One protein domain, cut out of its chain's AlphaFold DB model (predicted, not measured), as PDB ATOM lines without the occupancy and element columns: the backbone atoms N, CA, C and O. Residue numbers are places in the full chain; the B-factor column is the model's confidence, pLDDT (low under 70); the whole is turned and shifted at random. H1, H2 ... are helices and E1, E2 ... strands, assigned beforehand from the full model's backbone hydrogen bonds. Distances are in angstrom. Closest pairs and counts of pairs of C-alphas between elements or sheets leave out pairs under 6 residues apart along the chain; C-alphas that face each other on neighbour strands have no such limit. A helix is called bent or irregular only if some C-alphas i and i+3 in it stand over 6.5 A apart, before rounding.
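Overview. This is residues 43 to 170 of the 177 residues of an uncharacterized protein of Streptomyces sp. Tu6071 (UniProt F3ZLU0). Two sheets sit face to face as a sandwich: a wide one of six strands, curled like part of a barrel, and a smaller one of four strands on the inside of that curl. H2 packs on the outer face of the wide sheet, across E5 and E4, with the short H1 near it. The 128 printed residues have two named helices and ten named strands, in the order E1 E2 E3 E4 H1 H2 E5 E6 E7 E8 E9 E10, and the class is mostly strand. The sheets, E6 E5 E4 E1 E8 E9 and E3 E2 E7 E10, are antiparallel throughout. The whole is compact, with a radius of gyration of the C-alphas of 13.6 A, and rounded, spanning 37 by 32 by 27 A.

Arrangement. E1, residues 43 to 47, is antiparallel to E4, residues 74 to 77, with N 44 and O 76 2.9 A apart, within hydrogen-bond range. E2, residues 54 to 60, and E3, residues 67 to 71, form a hairpin, with N 69 and O 56 at 2.8 A; E3 runs on into E4 at 94 degrees. H1, residues 80 to 83, only grazes the six-stranded sheet; it is irregular, with C-alphas 80 and 83 7.1 A apart. H2, residues 85 to 92, is on that sheet at a height of 9.3 A, over E4, only just, with 3 C-alphas falling on it, and over E5, residues 106 to 111; the closest C-alphas of H2 and E5, Leu 89 and Tyr 110, are 7.2 A apart. It runs across the strands, at 67 degrees to E5 on the local plane. In H2 every O i to N i+4 pair is within hydrogen-bond range; H1 is too short for such a pair, and its one O i to N i+3 pair is not within range. E5 and E6, residues 126 to 130, form a hairpin, with N 107 and O 129 at 2.8 A. E7, residues 134 to 139, is antiparallel to E10, residues 163 to 170, with N 135 and O 166 at 2.8 A. E8, residues 143 to 148, and E9, residues 156 to 159, form another hairpin, with N 156 and O 146 at 2.8 A. The facing parts of the two sheets are 7.1 A centre to centre.

Along the chain. E1 begins at C-alpha 43, (-29.780, 20.305, -29.554). E2 is 17.4 A long, E5 17.1 A, E8 17.3 A and H2 10.8 A. E10, 19.8 A, bends by 64 degrees at residue 167 and ends at C-alpha 170, (-16.934, 15.433, -22.885).

Size, cuts and confidence. The C-alphas farthest apart, of Thr 103 and Pro 118, are 40.8 A apart. The links H2 to E5 and E5 to E6 are long. The printed part has no cut, and no printed residue is under 70 in pLDDT.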
ATOM      1  N   GLU A  43     -30.286  20.011 -28.214       98.50
ATOM      2  CA  GLU A  43     -29.780  20.305 -29.554       98.50
ATOM      3  C   GLU A  43     -29.001  21.618 -29.673       98.50
ATOM      4  O   GLU A  43     -29.223  22.574 -28.936       98.50
ATOM      5  N   ILE A  44     -28.120  21.666 -30.673       98.62
ATOM      6  CA  ILE A  44     -27.499  22.890 -31.178       98.62
ATOM      7  C   ILE A  44     -28.125  23.213 -32.532       98.62
ATOM      8  O   ILE A  44     -28.167  22.362 -33.427       98.62
ATOM      9  N   TYR A  45     -28.580  24.449 -32.692       98.50
ATOM     10  CA  TYR A  45     -28.963  25.011 -33.981       98.50
ATOM     11  C   TYR A  45     -27.838  25.898 -34.513       98.50
ATOM     12  O   TYR A  45     -27.223  26.629 -33.743       98.50
ATOM     13  N   VAL A  46     -27.596  25.850 -35.825       98.38
ATOM     14  CA  VAL A  46     -26.719  26.783 -36.548       98.38
ATOM     15  C   VAL A  46     -27.436  27.245 -37.809       98.38
ATOM     16  O   VAL A  46     -27.762  26.427 -38.668       98.38
ATOM     17  N   GLY A  47     -27.683  28.540 -37.967       97.12
ATOM     18  CA  GLY A  47     -28.396  29.042 -39.139       97.12
ATOM     19  C   GLY A  47     -28.693  30.531 -39.085       97.12
ATOM     20  O   GLY A  47     -28.005  31.291 -38.414       97.12
ATOM     21  N   SER A  48     -29.689  30.975 -39.845       92.38
ATOM     22  CA  SER A  48     -30.075  32.388 -39.875       92.38
ATOM     23  C   SER A  48     -30.886  32.746 -38.626       92.38
ATOM     24  O   SER A  48     -31.811  32.025 -38.270       92.38
ATOM     25  N   ALA A  49     -30.615  33.907 -38.020       86.38
ATOM     26  CA  ALA A  49     -31.391  34.451 -36.894       86.38
ATOM     27  C   ALA A  49     -32.855  34.807 -37.243       86.38
ATOM     28  O   ALA A  49     -33.638  35.191 -36.383       86.38
ATOM     29  N   GLY A  50     -33.230  34.733 -38.521       84.19
ATOM     30  CA  GLY A  50     -34.587  34.985 -39.003       84.19
ATOM     31  C   GLY A  50     -34.861  34.264 -40.321       84.19
ATOM     32  O   GLY A  50     -34.186  33.295 -40.667       84.19
ATOM     33  N   HIS A  51     -35.814  34.757 -41.110       81.75
ATOM     34  CA  HIS A  51     -36.263  34.101 -42.349       81.75
ATOM     35  C   HIS A  51     -35.382  34.442 -43.562       81.75
ATOM     36  O   HIS A  51     -35.860  34.949 -44.577       81.75
ATOM     37  N   ARG A  52     -34.073  34.206 -43.450       90.12
ATOM     38  CA  ARG A  52     -33.114  34.356 -44.551       90.12
ATOM     39  C   ARG A  52     -32.455  33.017 -44.841       90.12
ATOM     40  O   ARG A  52     -32.253  32.208 -43.940       90.12
ATOM     41  N   THR A  53     -32.088  32.803 -46.099       93.81
ATOM     42  CA  THR A  53     -31.298  31.637 -46.495       93.81
ATOM     43  C   THR A  53     -29.917  31.703 -45.849       93.81
ATOM     44  O   THR A  53     -29.161  32.641 -46.100       93.81
ATOM     45  N   ALA A  54     -29.575  30.690 -45.057       96.44
ATOM     46  CA  ALA A  54     -28.224  30.489 -44.557       96.44
ATOM     47  C   ALA A  54     -27.362  29.884 -45.669       96.44
ATOM     48  O   ALA A  54     -27.762  28.885 -46.268       96.44
ATOM     49  N   ARG A  55     -26.187  30.468 -45.933       97.56
ATOM     50  CA  ARG A  55     -25.177  29.907 -46.844       97.56
ATOM     51  C   ARG A  55     -23.927  29.538 -46.061       97.56
ATOM     52  O   ARG A  55     -23.433  30.351 -45.276       97.56
ATOM     53  N   TYR A  56     -23.463  28.309 -46.245       98.25
ATOM     54  CA  TYR A  56     -22.343  27.742 -45.500       98.25
ATOM     55  C   TYR A  56     -21.754  26.531 -46.227       98.25
ATOM     56  O   TYR A  56     -22.433  25.875 -47.016       98.25
ATOM     57  N   ARG A  57     -20.508  26.182 -45.910       98.19
ATOM     58  CA  ARG A  57     -19.939  24.864 -46.211       98.19
ATOM     59  C   ARG A  57     -20.177  23.921 -45.047       98.19
ATOM     60  O   ARG A  57     -19.924  24.273 -43.894       98.19
ATOM     61  N   LEU A  58     -20.640  22.719 -45.362       98.19
ATOM     62  CA  LEU A  58     -20.912  21.661 -44.404       98.19
ATOM     63  C   LEU A  58     -19.921  20.512 -44.590       98.19
ATOM     64  O   LEU A  58     -19.802  19.971 -45.689       98.19
ATOM     65  N   ARG A  59     -19.251  20.105 -43.510       97.38
ATOM     66  CA  ARG A  59     -18.339  18.957 -43.505       97.38
ATOM     67  C   ARG A  59     -18.654  18.000 -42.352       97.38
ATOM     68  O   ARG A  59     -18.352  18.330 -41.201       97.38
ATOM     69  N   PRO A  60     -19.248  16.828 -42.622       93.56
ATOM     70  CA  PRO A  60     -19.360  15.750 -41.644       93.56
ATOM     71  C   PRO A  60     -18.004  15.042 -41.511       93.56
ATOM     72  O   PRO A  60     -17.444  14.607 -42.500       93.56
ATOM     73  N   GLY A  61     -17.432  14.955 -40.314       86.75
ATOM     74  CA  GLY A  61     -16.121  14.327 -40.114       86.75
ATOM     75  C   GLY A  61     -14.938  15.124 -40.694       86.75
ATOM     76  O   GLY A  61     -15.098  16.144 -41.356       86.75
ATOM     77  N   ALA A  62     -13.713  14.693 -40.386       79.94
ATOM     78  CA  ALA A  62     -12.498  15.338 -40.904       79.94
ATOM     79  C   ALA A  62     -12.079  14.797 -42.282       79.94
ATOM     80  O   ALA A  62     -11.457  15.518 -43.058       79.94
ATOM     81  N   GLU A  63     -12.418  13.539 -42.571       80.69
ATOM     82  CA  GLU A  63     -11.997  12.823 -43.783       80.69
ATOM     83  C   GLU A  63     -13.029  12.894 -44.914       80.69
ATOM     84  O   GLU A  63     -12.729  12.527 -46.050       80.69
ATOM     85  N   GLU A  64     -14.247  13.366 -44.639       83.75
ATOM     86  CA  GLU A  64     -15.262  13.499 -45.679       83.75
ATOM     87  C   GLU A  64     -15.154  14.843 -46.408       83.75
ATOM     88  O   GLU A  64     -14.746  15.864 -45.853       83.75
ATOM     89  N   GLY A  65     -15.561  14.843 -47.679       89.56
ATOM     90  CA  GLY A  65     -15.625  16.058 -48.488       89.56
ATOM     91  C   GLY A  65     -16.660  17.063 -47.976       89.56
ATOM     92  O   GLY A  65     -17.672  16.696 -47.377       89.56
ATOM     93  N   GLU A  66     -16.426  18.336 -48.271       95.25
ATOM     94  CA  GLU A  66     -17.342  19.427 -47.937       95.25
ATOM     95  C   GLU A  66     -18.450  19.560 -48.991       95.25
ATOM     96  O   GLU A  66     -18.240  19.270 -50.169       95.25
ATOM     97  N   GLU A  67     -19.630  20.019 -48.578       97.75
ATOM     98  CA  GLU A  67     -20.710  20.410 -49.486       97.75
ATOM     99  C   GLU A  67     -21.134  21.853 -49.201       97.75
ATOM    100  O   GLU A  67     -21.436  22.212 -48.062       97.75
ATOM    101  N   THR A  68     -21.170  22.683 -50.243       98.12
ATOM    102  CA  THR A  68     -21.734  24.032 -50.161       98.12
ATOM    103  C   THR A  68     -23.254  23.932 -50.070       98.12
ATOM    104  O   THR A  68     -23.907  23.323 -50.920       98.12
ATOM    105  N   GLN A  69     -23.818  24.534 -49.031       98.25
ATOM    106  CA  GLN A  69     -25.213  24.416 -48.631       98.25
ATOM    107  C   GLN A  69     -25.904  25.783 -48.639       98.25
ATOM    108  O   GLN A  69     -25.324  26.809 -48.272       98.25
ATOM    109  N   ALA A  70     -27.173  25.777 -49.043       97.69
ATOM    110  CA  ALA A  70     -28.116  26.867 -48.828       97.69
ATOM    111  C   ALA A  70     -29.381  26.282 -48.198       97.69
ATOM    112  O   ALA A  70     -29.994  25.387 -48.779       97.69
ATOM    113  N   SER A  71     -29.751  26.738 -47.001       97.25
ATOM    114  CA  SER A  71     -30.844  26.121 -46.241       97.25
ATOM    115  C   SER A  71     -31.404  27.041 -45.147       97.25
ATOM    116  O   SER A  71     -30.955  28.178 -44.988       97.25
ATOM    117  N   SER A  72     -32.349  26.535 -44.353       96.38
ATOM    118  CA  SER A  72     -32.860  27.183 -43.130       96.38
ATOM    119  C   SER A  72     -32.002  26.886 -41.884       96.38
ATOM    120  O   SER A  72     -32.431  27.106 -40.750       96.38
ATOM    121  N   GLY A  73     -30.782  26.380 -42.078       97.00
ATOM    122  CA  GLY A  73     -29.827  26.014 -41.032       97.00
ATOM    123  C   GLY A  73     -29.668  24.506 -40.826       97.00
ATOM    124  O   GLY A  73     -30.215  23.681 -41.564       97.00
ATOM    125  N   VAL A  74     -28.895  24.169 -39.801       98.31
ATOM    126  CA  VAL A  74     -28.522  22.821 -39.376       98.31
ATOM    127  C   VAL A  74     -28.957  22.627 -37.930       98.31
ATOM    128  O   VAL A  74     -28.803  23.526 -37.105       98.31
ATOM    129  N   LEU A  75     -29.487  21.448 -37.623       98.38
ATOM    130  CA  LEU A  75     -29.783  21.014 -36.265       98.38
ATOM    131  C   LEU A  75     -28.905  19.816 -35.913       98.38
ATOM    132  O   LEU A  75     -28.814  18.886 -36.712       98.38
ATOM    133  N   VAL A  76     -28.306  19.814 -34.726       98.56
ATOM    134  CA  VAL A  76     -27.519  18.696 -34.190       98.56
ATOM    135  C   VAL A  76     -28.098  18.311 -32.834       98.56
ATOM    136  O   VAL A  76     -27.971  19.074 -31.883       98.56
ATOM    137  N   GLY A  77     -28.756  17.156 -32.746       98.19
ATOM    138  CA  GLY A  77     -29.509  16.742 -31.562       98.19
ATOM    139  C   GLY A  77     -28.942  15.515 -30.845       98.19
ATOM    140  O   GLY A  77     -28.335  14.632 -31.455       98.19
ATOM    141  N   THR A  78     -29.173  15.464 -29.536       98.31
ATOM    142  CA  THR A  78     -28.822  14.362 -28.631       98.31
ATOM    143  C   THR A  78     -29.979  13.366 -28.489       98.31
ATOM    144  O   THR A  78     -31.095  13.590 -28.968       98.31
ATOM    145  N   GLY A  79     -29.748  12.275 -27.752       97.69
ATOM    146  CA  GLY A  79     -30.826  11.365 -27.368       97.69
ATOM    147  C   GLY A  79     -31.841  11.963 -26.392       97.69
ATOM    148  O   GLY A  79     -33.018  11.615 -26.452       97.69
ATOM    149  N   THR A  80     -31.436  12.908 -25.539       97.62
ATOM    150  CA  THR A  80     -32.386  13.652 -24.694       97.62
ATOM    151  C   THR A  80     -33.279  14.557 -25.552       97.62
ATOM    152  O   THR A  80     -34.488  14.620 -25.331       97.62
ATOM    153  N   GLY A  81     -32.714  15.148 -26.612       97.31
ATOM    154  CA  GLY A  81     -33.433  15.947 -27.610       97.31
ATOM    155  C   GLY A  81     -34.332  15.146 -28.560       97.31
ATOM    156  O   GLY A  81     -35.117  15.733 -29.305       97.31
ATOM    157  N   ALA A  82     -34.316  13.808 -28.523       96.56
ATOM    158  CA  ALA A  82     -35.083  12.941 -29.433       96.56
ATOM    159  C   ALA A  82     -36.619  13.013 -29.269       96.56
ATOM    160  O   ALA A  82     -37.358  12.338 -29.998       96.56
ATOM    161  N   GLY A  83     -37.113  13.796 -28.306       94.69
ATOM    162  CA  GLY A  83     -38.523  14.169 -28.159       94.69
ATOM    163  C   GLY A  83     -38.874  15.582 -28.654       94.69
ATOM    164  O   GLY A  83     -40.060  15.886 -28.741       94.69
ATOM    165  N   GLY A  84     -37.881  16.424 -28.957       95.25
ATOM    166  CA  GLY A  84     -38.034  17.827 -29.362       95.25
ATOM    167  C   GLY A  84     -37.957  18.031 -30.877       95.25
ATOM    168  O   GLY A  84     -38.470  17.220 -31.647       95.25
ATOM    169  N   TRP A  85     -37.287  19.099 -31.324       96.44
ATOM    170  CA  TRP A  85     -37.140  19.421 -32.754       96.44
ATOM    171  C   TRP A  85     -36.510  18.278 -33.558       96.44
ATOM    172  O   TRP A  85     -36.918  18.020 -34.694       96.44
ATOM    173  N   LEU A  86     -35.576  17.535 -32.949       97.38
ATOM    174  CA  LEU A  86     -34.976  16.352 -33.566       97.38
ATOM    175  C   LEU A  86     -36.038  15.315 -33.965       97.38
ATOM    176  O   LEU A  86     -35.930  14.717 -35.034       97.38
ATOM    177  N   ARG A  87     -37.087  15.126 -33.148       97.44
ATOM    178  CA  ARG A  87     -38.185  14.195 -33.455       97.44
ATOM    179  C   ARG A  87     -38.937  14.617 -34.708       97.44
ATOM    180  O   ARG A  87     -39.228  13.759 -35.540       97.44
ATOM    181  N   SER A  88     -39.258  15.903 -34.829       97.19
ATOM    182  CA  SER A  88     -39.999  16.445 -35.970       97.19
ATOM    183  C   SER A  88     -39.225  16.249 -37.272       97.19
ATOM    184  O   SER A  88     -39.771  15.698 -38.225       97.19
ATOM    185  N   LEU A  89     -37.933  16.599 -37.288       97.06
ATOM    186  CA  LEU A  89     -37.077  16.400 -38.463       97.06
ATOM    187  C   LEU A  89     -36.881  14.917 -38.783       97.06
ATOM    188  O   LEU A  89     -36.939  14.521 -39.944       97.06
ATOM    189  N   TRP A  90     -36.702  14.077 -37.763       97.62
ATOM    190  CA  TRP A  90     -36.596  12.632 -37.944       97.62
ATOM    191  C   TRP A  90     -37.848  12.038 -38.607       97.62
ATOM    192  O   TRP A  90     -37.725  11.233 -39.530       97.62
ATOM    193  N   GLN A  91     -39.047  12.466 -38.193       97.38
ATOM    194  CA  GLN A  91     -40.312  12.049 -38.810       97.38
ATOM    195  C   GLN A  91     -40.448  12.560 -40.250       97.38
ATOM    196  O   GLN A  91     -40.781  11.780 -41.139       97.38
ATOM    197  N   GLU A  92     -40.146  13.838 -40.495       96.00
ATOM    198  CA  GLU A  92     -40.175  14.450 -41.834       96.00
ATOM    199  C   GLU A  92     -39.237  13.728 -42.815       96.00
ATOM    200  O   GLU A  92     -39.534  13.591 -43.999       96.00
ATOM    201  N   ARG A  93     -38.109  13.217 -42.316       94.38
ATOM    202  CA  ARG A  93     -37.102  12.470 -43.086       94.38
ATOM    203  C   ARG A  93     -37.386  10.964 -43.147       94.38
ATOM    204  O   ARG A  93     -36.487  10.176 -43.435       94.38
ATOM    205  N   GLY A  94     -38.623  10.555 -42.870       95.31
ATOM    206  CA  GLY A  94     -39.079   9.174 -43.024       95.31
ATOM    207  C   GLY A  94     -38.515   8.203 -41.990       95.31
ATOM    208  O   GLY A  94     -38.509   7.003 -42.242       95.31
ATOM    209  N   ALA A  95     -38.033   8.697 -40.844       94.62
ATOM    210  CA  ALA A  95     -37.528   7.872 -39.748       94.62
ATOM    211  C   ALA A  95     -36.368   6.923 -40.134       94.62
ATOM    212  O   ALA A  95     -36.159   5.896 -39.491       94.62
ATOM    213  N   ALA A  96     -35.602   7.266 -41.177       92.25
ATOM    214  CA  ALA A  96     -34.617   6.369 -41.786       92.25
ATOM    215  C   ALA A  96     -33.364   6.113 -40.927       92.25
ATOM    216  O   ALA A  96     -32.742   5.058 -41.035       92.25
ATOM    217  N   LEU A  97     -32.977   7.076 -40.085       95.38
ATOM    218  CA  LEU A  97     -31.809   6.967 -39.205       95.38
ATOM    219  C   LEU A  97     -32.237   6.569 -37.787       95.38
ATOM    220  O   LEU A  97     -33.304   6.982 -37.340       95.38
ATOM    221  N   PRO A  98     -31.436   5.795 -37.039       95.50
ATOM    222  CA  PRO A  98     -31.772   5.447 -35.662       95.50
ATOM    223  C   PRO A  98     -31.706   6.686 -34.760       95.50
ATOM    224  O   PRO A  98     -30.677   7.360 -34.706       95.50
ATOM    225  N   LEU A  99     -32.788   6.971 -34.025       96.25
ATOM    226  CA  LEU A  99     -32.756   8.007 -32.992       96.25
ATOM    227  C   LEU A  99     -31.818   7.587 -31.852       96.25
ATOM    228  O   LEU A  99     -31.904   6.441 -31.402       96.25
ATOM    229  N   PRO A 100     -30.962   8.497 -31.362       96.56
ATOM    230  CA  PRO A 100     -30.119   8.213 -30.213       96.56
ATOM    231  C   PRO A 100     -30.934   8.022 -28.930       96.56
ATOM    232  O   PRO A 100     -31.923   8.715 -28.687       96.56
ATOM    233  N   GLY A 101     -30.486   7.098 -28.083       96.88
ATOM    234  CA  GLY A 101     -30.885   7.012 -26.679       96.88
ATOM    235  C   GLY A 101     -30.191   8.086 -25.835       96.88
ATOM    236  O   GLY A 101     -29.115   8.563 -26.186       96.88
ATOM    237  N   ALA A 102     -30.789   8.478 -24.706       96.81
ATOM    238  CA  ALA A 102     -30.310   9.613 -23.902       96.81
ATOM    239  C   ALA A 102     -28.880   9.450 -23.341       96.81
ATOM    240  O   ALA A 102     -28.211  10.446 -23.077       96.81
ATOM    241  N   THR A 103     -28.412   8.213 -23.174       96.94
ATOM    242  CA  THR A 103     -27.064   7.867 -22.687       96.94
ATOM    243  C   THR A 103     -26.131   7.368 -23.793       96.94
ATOM    244  O   THR A 103     -25.010   6.958 -23.508       96.94
ATOM    245  N   GLU A 104     -26.581   7.341 -25.051       96.81
ATOM    246  CA  GLU A 104     -25.752   6.876 -26.161       96.81
ATOM    247  C   GLU A 104     -24.784   7.979 -26.601       96.81
ATOM    248  O   GLU A 104     -25.189   9.127 -26.794       96.81
ATOM    249  N   ASP A 105     -23.512   7.635 -26.804       95.88
ATOM    250  CA  ASP A 105     -22.448   8.564 -27.216       95.88
ATOM    251  C   ASP A 105     -22.499   8.872 -28.723       95.88
ATOM    252  O   ASP A 105     -21.538   8.676 -29.473       95.88
ATOM    253  N   ARG A 106     -23.662   9.331 -29.190       96.69
ATOM    254  CA  ARG A 106     -23.867   9.749 -30.575       96.69
ATOM    255  C   ARG A 106     -24.892  10.865 -30.685       96.69
ATOM    256  O   ARG A 106     -25.823  10.964 -29.887       96.69
ATOM    257  N   LEU A 107     -24.739  11.663 -31.731       98.00
ATOM    258  CA  LEU A 107     -25.667  12.713 -32.127       98.00
ATOM    259  C   LEU A 107     -26.263  12.392 -33.493       98.00
ATOM    260  O   LEU A 107     -25.698  11.630 -34.281       98.00
ATOM    261  N   LEU A 108     -27.391  13.023 -33.781       98.00
ATOM    262  CA  LEU A 108     -28.047  12.976 -35.077       98.00
ATOM    263  C   LEU A 108     -28.199  14.407 -35.581       98.00
ATOM    264  O   LEU A 108     -28.707  15.265 -34.859       98.00
ATOM    265  N   TRP A 109     -27.750  14.671 -36.804       98.38
ATOM    266  CA  TRP A 109     -27.853  15.992 -37.410       98.38
ATOM    267  C   TRP A 109     -28.701  15.980 -38.671       98.38
ATOM    268  O   TRP A 109     -28.787  14.971 -39.374       98.38
ATOM    269  N   TYR A 110     -29.304  17.131 -38.951       98.38
ATOM    270  CA  TYR A 110     -30.145  17.374 -40.113       98.38
ATOM    271  C   TYR A 110     -29.928  18.783 -40.657       98.38
ATOM    272  O   TYR A 110     -29.892  19.753 -39.901       98.38
ATOM    273  N   VAL A 111     -29.883  18.903 -41.980       98.12
ATOM    274  CA  VAL A 111     -30.074  20.176 -42.676       98.12
ATOM    275  C   VAL A 111     -31.575  20.427 -42.820       98.12
ATOM    276  O   VAL A 111     -32.336  19.584 -43.315       98.12
ATOM    277  N   ARG A 112     -32.015  21.606 -42.383       96.88
ATOM    278  CA  ARG A 112     -33.402  22.057 -42.508       96.88
ATOM    279  C   ARG A 112     -33.610  22.734 -43.851       96.88
ATOM    280  O   ARG A 112     -32.890  23.677 -44.158       96.88
ATOM    281  N   GLU A 113     -34.607  22.277 -44.610       96.19
ATOM    282  CA  GLU A 113     -35.038  22.907 -45.871       96.19
ATOM    283  C   GLU A 113     -33.862  23.156 -46.841       96.19
ATOM    284  O   GLU A 113     -33.648  24.268 -47.319       96.19
ATOM    285  N   ALA A 114     -33.050  22.120 -47.089       96.69
ATOM    286  CA  ALA A 114     -31.922  22.200 -48.015       96.69
ATOM    287  C   ALA A 114     -32.406  22.546 -49.432       96.69
ATOM    288  O   ALA A 114     -33.321  21.904 -49.955       96.69
ATOM    289  N   TRP A 115     -31.787  23.545 -50.058       96.00
ATOM    290  CA  TRP A 115     -32.189  24.045 -51.367       96.00
ATOM    291  C   TRP A 115     -31.160  23.686 -52.454       96.00
ATOM    292  O   TRP A 115     -30.010  24.142 -52.392       96.00
ATOM    293  N   PRO A 116     -31.548  22.892 -53.473       96.88
ATOM    294  CA  PRO A 116     -30.663  22.551 -54.579       96.88
ATOM    295  C   PRO A 116     -30.536  23.724 -55.555       96.88
ATOM    296  O   PRO A 116     -31.531  24.330 -55.960       96.88
ATOM    297  N   SER A 117     -29.310  24.020 -55.983       95.56
ATOM    298  CA  SER A 117     -29.035  25.046 -56.993       95.56
ATOM    299  C   SER A 117     -27.788  24.689 -57.811       95.56
ATOM    300  O   SER A 117     -27.080  23.751 -57.453       95.56
ATOM    301  N   PRO A 118     -27.451  25.441 -58.876       96.12
ATOM    302  CA  PRO A 118     -26.202  25.225 -59.610       96.12
ATOM    303  C   PRO A 118     -24.930  25.323 -58.750       96.12
ATOM    304  O   PRO A 118     -23.892  24.816 -59.160       96.12
ATOM    305  N   ALA A 119     -24.997  25.980 -57.586       94.44
ATOM    306  CA  ALA A 119     -23.857  26.206 -56.696       94.44
ATOM    307  C   ALA A 119     -23.992  25.522 -55.322       94.44
ATOM    308  O   ALA A 119     -23.082  25.637 -54.505       94.44
ATOM    309  N   THR A 120     -25.115  24.850 -55.031       96.81
ATOM    310  CA  THR A 120     -25.385  24.248 -53.712       96.81
ATOM    311  C   THR A 120     -25.911  22.830 -53.842       96.81
ATOM    312  O   THR A 120     -26.740  22.532 -54.703       96.81
ATOM    313  N   GLY A 121     -25.425  21.957 -52.966       96.50
ATOM    314  CA  GLY A 121     -25.793  20.551 -52.931       96.50
ATOM    315  C   GLY A 121     -26.897  20.239 -51.925       96.50
ATOM    316  O   GLY A 121     -27.308  21.072 -51.121       96.50
ATOM    317  N   VAL A 122     -27.383  19.002 -51.991       97.19
ATOM    318  CA  VAL A 122     -28.363  18.411 -51.060       97.19
ATOM    319  C   VAL A 122     -28.027  16.939 -50.778       97.19
ATOM    320  O   VAL A 122     -28.903  16.159 -50.409       97.19
ATOM    321  N   GLN A 123     -26.771  16.531 -50.983       95.56
ATOM    322  CA  GLN A 123     -26.323  15.155 -50.755       95.56
ATOM    323  C   GLN A 123     -26.013  14.903 -49.274       95.56
ATOM    324  O   GLN A 123     -26.160  13.781 -48.795       95.56
ATOM    325  N   ARG A 124     -25.622  15.941 -48.521       95.94
ATOM    326  CA  ARG A 124     -25.277  15.875 -47.094       95.94
ATOM    327  C   ARG A 124     -26.319  16.615 -46.259       95.94
ATOM    328  O   ARG A 124     -26.071  17.698 -45.744       95.94
ATOM    329  N   VAL A 125     -27.501  16.014 -46.111       97.06
ATOM    330  CA  VAL A 125     -28.639  16.633 -45.396       97.06
ATOM    331  C   VAL A 125     -29.016  15.949 -44.085       97.06
ATOM    332  O   VAL A 125     -29.880  16.446 -43.363       97.06
ATOM    333  N   ALA A 126     -28.394  14.817 -43.768       97.25
ATOM    334  CA  ALA A 126     -28.571  14.117 -42.507       97.25
ATOM    335  C   ALA A 126     -27.373  13.209 -42.223       97.25
ATOM    336  O   ALA A 126     -26.732  12.723 -43.155       97.25
ATOM    337  N   GLY A 127     -27.123  12.912 -40.951       96.31
ATOM    338  CA  GLY A 127     -26.119  11.923 -40.583       96.31
ATOM    339  C   GLY A 127     -25.992  11.711 -39.083       96.31
ATOM    340  O   GLY A 127     -26.529  12.463 -38.271       96.31
ATOM    341  N   LEU A 128     -25.264  10.661 -38.717       95.88
ATOM    342  CA  LEU A 128     -24.896  10.373 -37.335       95.88
ATOM    343  C   LEU A 128     -23.502  10.939 -37.051       95.88
ATOM    344  O   LEU A 128     -22.626  10.880 -37.909       95.88
ATOM    345  N   LEU A 129     -23.291  11.449 -35.840       94.94
ATOM    346  CA  LEU A 129     -21.960  11.749 -35.307       94.94
ATOM    347  C   LEU A 129     -21.723  10.808 -34.136       94.94
ATOM    348  O   LEU A 129     -22.412  10.914 -33.126       94.94
ATOM    349  N   ALA A 130     -20.781   9.885 -34.275       86.06
ATOM    350  CA  ALA A 130     -20.355   9.003 -33.198       86.06
ATOM    351  C   ALA A 130     -18.895   9.290 -32.833       86.06
ATOM    352  O   ALA A 130     -18.135   9.834 -33.638       86.06
ATOM    353  N   GLU A 131     -18.502   8.889 -31.625       81.56
ATOM    354  CA  GLU A 131     -17.117   8.978 -31.152       81.56
ATOM    355  C   GLU A 131     -16.548  10.410 -31.251       81.56
ATOM    356  O   GLU A 131     -17.123  11.356 -30.715       81.56
ATOM    357  N   ARG A 132     -15.405  10.579 -31.934       80.56
ATOM    358  CA  ARG A 132     -14.729  11.866 -32.149       80.56
ATOM    359  C   ARG A 132     -15.180  12.576 -33.424       80.56
ATOM    360  O   ARG A 132     -14.641  13.643 -33.729       80.56
ATOM    361  N   ALA A 133     -16.126  12.015 -34.182       90.38
ATOM    362  CA  ALA A 133     -16.653  12.674 -35.369       90.38
ATOM    363  C   ALA A 133     -17.338  13.993 -34.981       90.38
ATOM    364  O   ALA A 133     -17.921  14.132 -33.907       90.38
ATOM    365  N   GLY A 134     -17.248  14.983 -35.861       95.00
ATOM    366  CA  GLY A 134     -17.895  16.272 -35.661       95.00
ATOM    367  C   GLY A 134     -18.406  16.823 -36.976       95.00
ATOM    368  O   GLY A 134     -17.886  16.483 -38.035       95.00
ATOM    369  N   LEU A 135     -19.417  17.672 -36.903       98.00
ATOM    370  CA  LEU A 135     -19.971  18.390 -38.036       98.00
ATOM    371  C   LEU A 135     -19.411  19.807 -38.028       98.00
ATOM    372  O   LEU A 135     -19.649  20.559 -37.088       98.00
ATOM    373  N   THR A 136     -18.648  20.162 -39.056       98.31
ATOM    374  CA  THR A 136     -18.136  21.525 -39.220       98.31
ATOM    375  C   THR A 136     -19.071  22.311 -40.127       98.31
ATOM    376  O   THR A 136     -19.354  21.879 -41.245       98.31
ATOM    377  N   VAL A 137     -19.521  23.470 -39.657       98.50
ATOM    378  CA  VAL A 137     -20.276  24.461 -40.426       98.50
ATOM    379  C   VAL A 137     -19.387  25.685 -40.583       98.50
ATOM    380  O   VAL A 137     -19.015  26.290 -39.583       98.50
ATOM    381  N   THR A 138     -19.028  26.042 -41.816       98.44
ATOM    382  CA  THR A 138     -18.232  27.246 -42.112       98.44
ATOM    383  C   THR A 138     -19.089  28.267 -42.830       98.44
ATOM    384  O   THR A 138     -19.688  27.952 -43.856       98.44
ATOM    385  N   VAL A 139     -19.160  29.480 -42.299       98.12
ATOM    386  CA  VAL A 139     -20.085  30.509 -42.773       98.12
ATOM    387  C   VAL A 139     -19.660  31.064 -44.137       98.12
ATOM    388  O   VAL A 139     -18.528  31.506 -44.313       98.12
ATOM    389  N   GLU A 140     -20.599  31.092 -45.088       97.00
ATOM    390  CA  GLU A 140     -20.461  31.709 -46.422       97.00
ATOM    391  C   GLU A 140     -21.603  32.705 -46.690       97.00
ATOM    392  O   GLU A 140     -22.104  32.867 -47.803       97.00
ATOM    393  N   SER A 141     -22.068  33.351 -45.628       92.38
ATOM    394  CA  SER A 141     -22.997  34.481 -45.650       92.38
ATOM    395  C   SER A 141     -22.510  35.537 -44.660       92.38
ATOM    396  O   SER A 141     -21.557  35.296 -43.921       92.38
ATOM    397  N   ASP A 142     -23.127  36.717 -44.644       89.12
ATOM    398  CA  ASP A 142     -22.668  37.802 -43.767       89.12
ATOM    399  C   ASP A 142     -22.746  37.422 -42.282       89.12
ATOM    400  O   ASP A 142     -21.902  37.831 -41.485       89.12
ATOM    401  N   HIS A 143     -23.771  36.650 -41.904       94.31
ATOM    402  CA  HIS A 143     -24.094  36.387 -40.508       94.31
ATOM    403  C   HIS A 143     -24.947  35.128 -40.338       94.31
ATOM    404  O   HIS A 143     -26.015  35.017 -40.947       94.31
ATOM    405  N   LEU A 144     -24.490  34.224 -39.471       97.31
ATOM    406  CA  LEU A 144     -25.255  33.119 -38.902       97.31
ATOM    407  C   LEU A 144     -25.201  33.189 -37.374       97.31
ATOM    408  O   LEU A 144     -24.262  33.733 -36.794       97.31
ATOM    409  N   VAL A 145     -26.192  32.588 -36.728       97.56
ATOM    410  CA  VAL A 145     -26.238  32.387 -35.281       97.56
ATOM    411  C   VAL A 145     -26.155  30.908 -34.957       97.56
ATOM    412  O   VAL A 145     -26.669  30.065 -35.699       97.56
ATOM    413  N   ALA A 146     -25.541  30.603 -33.822       98.44
ATOM    414  CA  ALA A 146     -25.617  29.295 -33.202       98.44
ATOM    415  C   ALA A 146     -26.126  29.412 -31.767       98.44
ATOM    416  O   ALA A 146     -25.662  30.271 -31.028       98.44
ATOM    417  N   PHE A 147     -27.049  28.548 -31.357       98.19
ATOM    418  CA  PHE A 147     -27.545  28.507 -29.980       98.19
ATOM    419  C   PHE A 147     -27.859  27.074 -29.553       98.19
ATOM    420  O   PHE A 147     -28.074  26.189 -30.387       98.19
ATOM    421  N   ALA A 148     -27.882  26.857 -28.242       98.19
ATOM    422  CA  ALA A 148     -28.197  25.579 -27.617       98.19
ATOM    423  C   ALA A 148     -29.594  25.607 -26.984       98.19
ATOM    424  O   ALA A 148     -30.000  26.626 -26.430       98.19
ATOM    425  N   ASP A 149     -30.322  24.491 -27.061       97.56
ATOM    426  CA  ASP A 149     -31.571  24.237 -26.320       97.56
ATOM    427  C   ASP A 149     -32.655  25.329 -26.473       97.56
ATOM    428  O   ASP A 149     -33.448  25.579 -25.563       97.56
ATOM    429  N   GLY A 150     -32.690  26.005 -27.627       94.94
ATOM    430  CA  GLY A 150     -33.625  27.104 -27.902       94.94
ATOM    431  C   GLY A 150     -33.297  28.430 -27.201       94.94
ATOM    432  O   GLY A 150     -34.112  29.350 -27.228       94.94
ATOM    433  N   MET A 151     -32.127  28.556 -26.568       95.31
ATOM    434  CA  MET A 151     -31.698  29.762 -25.854       95.31
ATOM    435  C   MET A 151     -31.083  30.802 -26.801       95.31
ATOM    436  O   MET A 151     -29.888  31.082 -26.753       95.31
ATOM    437  N   GLU A 152     -31.904  31.410 -27.658       93.50
ATOM    438  CA  GLU A 152     -31.455  32.407 -28.651       93.50
ATOM    439  C   GLU A 152     -30.768  33.638 -28.037       93.50
ATOM    440  O   GLU A 152     -29.908  34.250 -28.665       93.50
ATOM    441  N   SER A 153     -31.105  34.002 -26.796       93.38
ATOM    442  CA  SER A 153     -30.480  35.133 -26.094       93.38
ATOM    443  C   SER A 153     -29.012  34.904 -25.715       93.38
ATOM    444  O   SER A 153     -28.344  35.863 -25.342       93.38
ATOM    445  N   ASP A 154     -28.534  33.657 -25.771       94.19
ATOM    446  CA  ASP A 154     -27.143  33.248 -25.505       94.19
ATOM    447  C   ASP A 154     -26.473  32.713 -26.787       94.19
ATOM    448  O   ASP A 154     -25.659  31.788 -26.770       94.19
ATOM    449  N   ALA A 155     -26.885  33.242 -27.941       96.88
ATOM    450  CA  ALA A 155     -26.366  32.809 -29.226       96.88
ATOM    451  C   ALA A 155     -24.921  33.276 -29.462       96.88
ATOM    452  O   ALA A 155     -24.516  34.379 -29.095       96.88
ATOM    453  N   LEU A 156     -24.159  32.444 -30.168       97.44
ATOM    454  CA  LEU A 156     -22.895  32.826 -30.777       97.44
ATOM    455  C   LEU A 156     -23.149  33.390 -32.174       97.44
ATOM    456  O   LEU A 156     -23.693  32.699 -33.037       97.44
ATOM    457  N   ASP A 157     -22.685  34.613 -32.409       97.00
ATOM    458  CA  ASP A 157     -22.613  35.189 -33.747       97.00
ATOM    459  C   ASP A 157     -21.398  34.650 -34.508       97.00
ATOM    460  O   ASP A 157     -20.265  34.645 -33.999       97.00
ATOM    461  N   LEU A 158     -21.657  34.219 -35.743       97.69
ATOM    462  CA  LEU A 158     -20.685  33.695 -36.691       97.69
ATOM    463  C   LEU A 158     -20.745  34.526 -37.974       97.69
ATOM    464  O   LEU A 158     -21.800  34.683 -38.589       97.69
ATOM    465  N   THR A 159     -19.601  35.051 -38.387       96.88
ATOM    466  CA  THR A 159     -19.448  35.868 -39.595       96.88
ATOM    467  C   THR A 159     -18.712  35.099 -40.684       96.88
ATOM    468  O   THR A 159     -18.209  34.000 -40.448       96.88
ATOM    469  N   TRP A 160     -18.670  35.659 -41.895       97.25
ATOM    470  CA  TRP A 160     -18.029  35.037 -43.053       97.25
ATOM    471  C   TRP A 160     -16.660  34.421 -42.727       97.25
ATOM    472  O   TRP A 160     -15.762  35.085 -42.210       97.25
ATOM    473  N   GLY A 161     -16.485  33.153 -43.095       97.31
ATOM    474  CA  GLY A 161     -15.243  32.410 -42.904       97.31
ATOM    475  C   GLY A 161     -15.077  31.785 -41.522       97.31
ATOM    476  O   GLY A 161     -14.254  30.882 -41.402       97.31
ATOM    477  N   GLN A 162     -15.868  32.187 -40.520       98.00
ATOM    478  CA  GLN A 162     -15.839  31.536 -39.214       98.00
ATOM    479  C   GLN A 162     -16.453  30.141 -39.282       98.00
ATOM    480  O   GLN A 162     -17.385  29.884 -40.056       98.00
ATOM    481  N   SER A 163     -15.956  29.247 -38.435       98.19
ATOM    482  CA  SER A 163     -16.460  27.881 -38.332       98.19
ATOM    483  C   SER A 163     -16.996  27.567 -36.941       98.19
ATOM    484  O   SER A 163     -16.422  27.976 -35.935       98.19
ATOM    485  N   LEU A 164     -18.051  26.753 -36.891       98.50
ATOM    486  CA  LEU A 164     -18.476  26.033 -35.695       98.50
ATOM    487  C   LEU A 164     -18.373  24.529 -35.937       98.50
ATOM    488  O   LEU A 164     -18.882  24.008 -36.932       98.50
ATOM    489  N   ARG A 165     -17.735  23.822 -35.007       98.06
ATOM    490  CA  ARG A 165     -17.665  22.363 -34.974       98.06
ATOM    491  C   ARG A 165     -18.603  21.827 -33.901       98.06
ATOM    492  O   ARG A 165     -18.342  22.014 -32.718       98.06
ATOM    493  N   ALA A 166     -19.648  21.119 -34.314       98.31
ATOM    494  CA  ALA A 166     -20.561  20.418 -33.420       98.31
ATOM    495  C   ALA A 166     -20.148  18.948 -33.231       98.31
ATOM    496  O   ALA A 166     -19.762  18.283 -34.193       98.31
ATOM    497  N   GLY A 167     -20.246  18.415 -32.016       97.69
ATOM    498  CA  GLY A 167     -19.925  17.021 -31.699       97.69
ATOM    499  C   GLY A 167     -20.396  16.616 -30.304       97.69
ATOM    500  O   GLY A 167     -21.007  17.410 -29.594       97.69
ATOM    501  N   VAL A 168     -20.143  15.364 -29.913       97.44
ATOM    502  CA  VAL A 168     -20.427  14.893 -28.547       97.44
ATOM    503  C   VAL A 168     -19.516  15.642 -27.571       97.44
ATOM    504  O   VAL A 168     -18.300  15.639 -27.748       97.44
ATOM    505  N   SER A 169     -20.092  16.273 -26.544       97.00
ATOM    506  CA  SER A 169     -19.318  16.929 -25.483       97.00
ATOM    507  C   SER A 169     -18.557  15.893 -24.658       97.00
ATOM    508  O   SER A 169     -18.998  14.754 -24.548       97.00
ATOM    509  N   GLU A 170     -17.473  16.260 -23.980       95.19
ATOM    510  CA  GLU A 170     -16.934  15.433 -22.885       95.19
ATOM    511  C   GLU A 170     -17.789  15.548 -21.612       95.19
ATOM    512  O   GLU A 170     -17.796  14.661 -20.753       95.19
TER     513      GLU A 170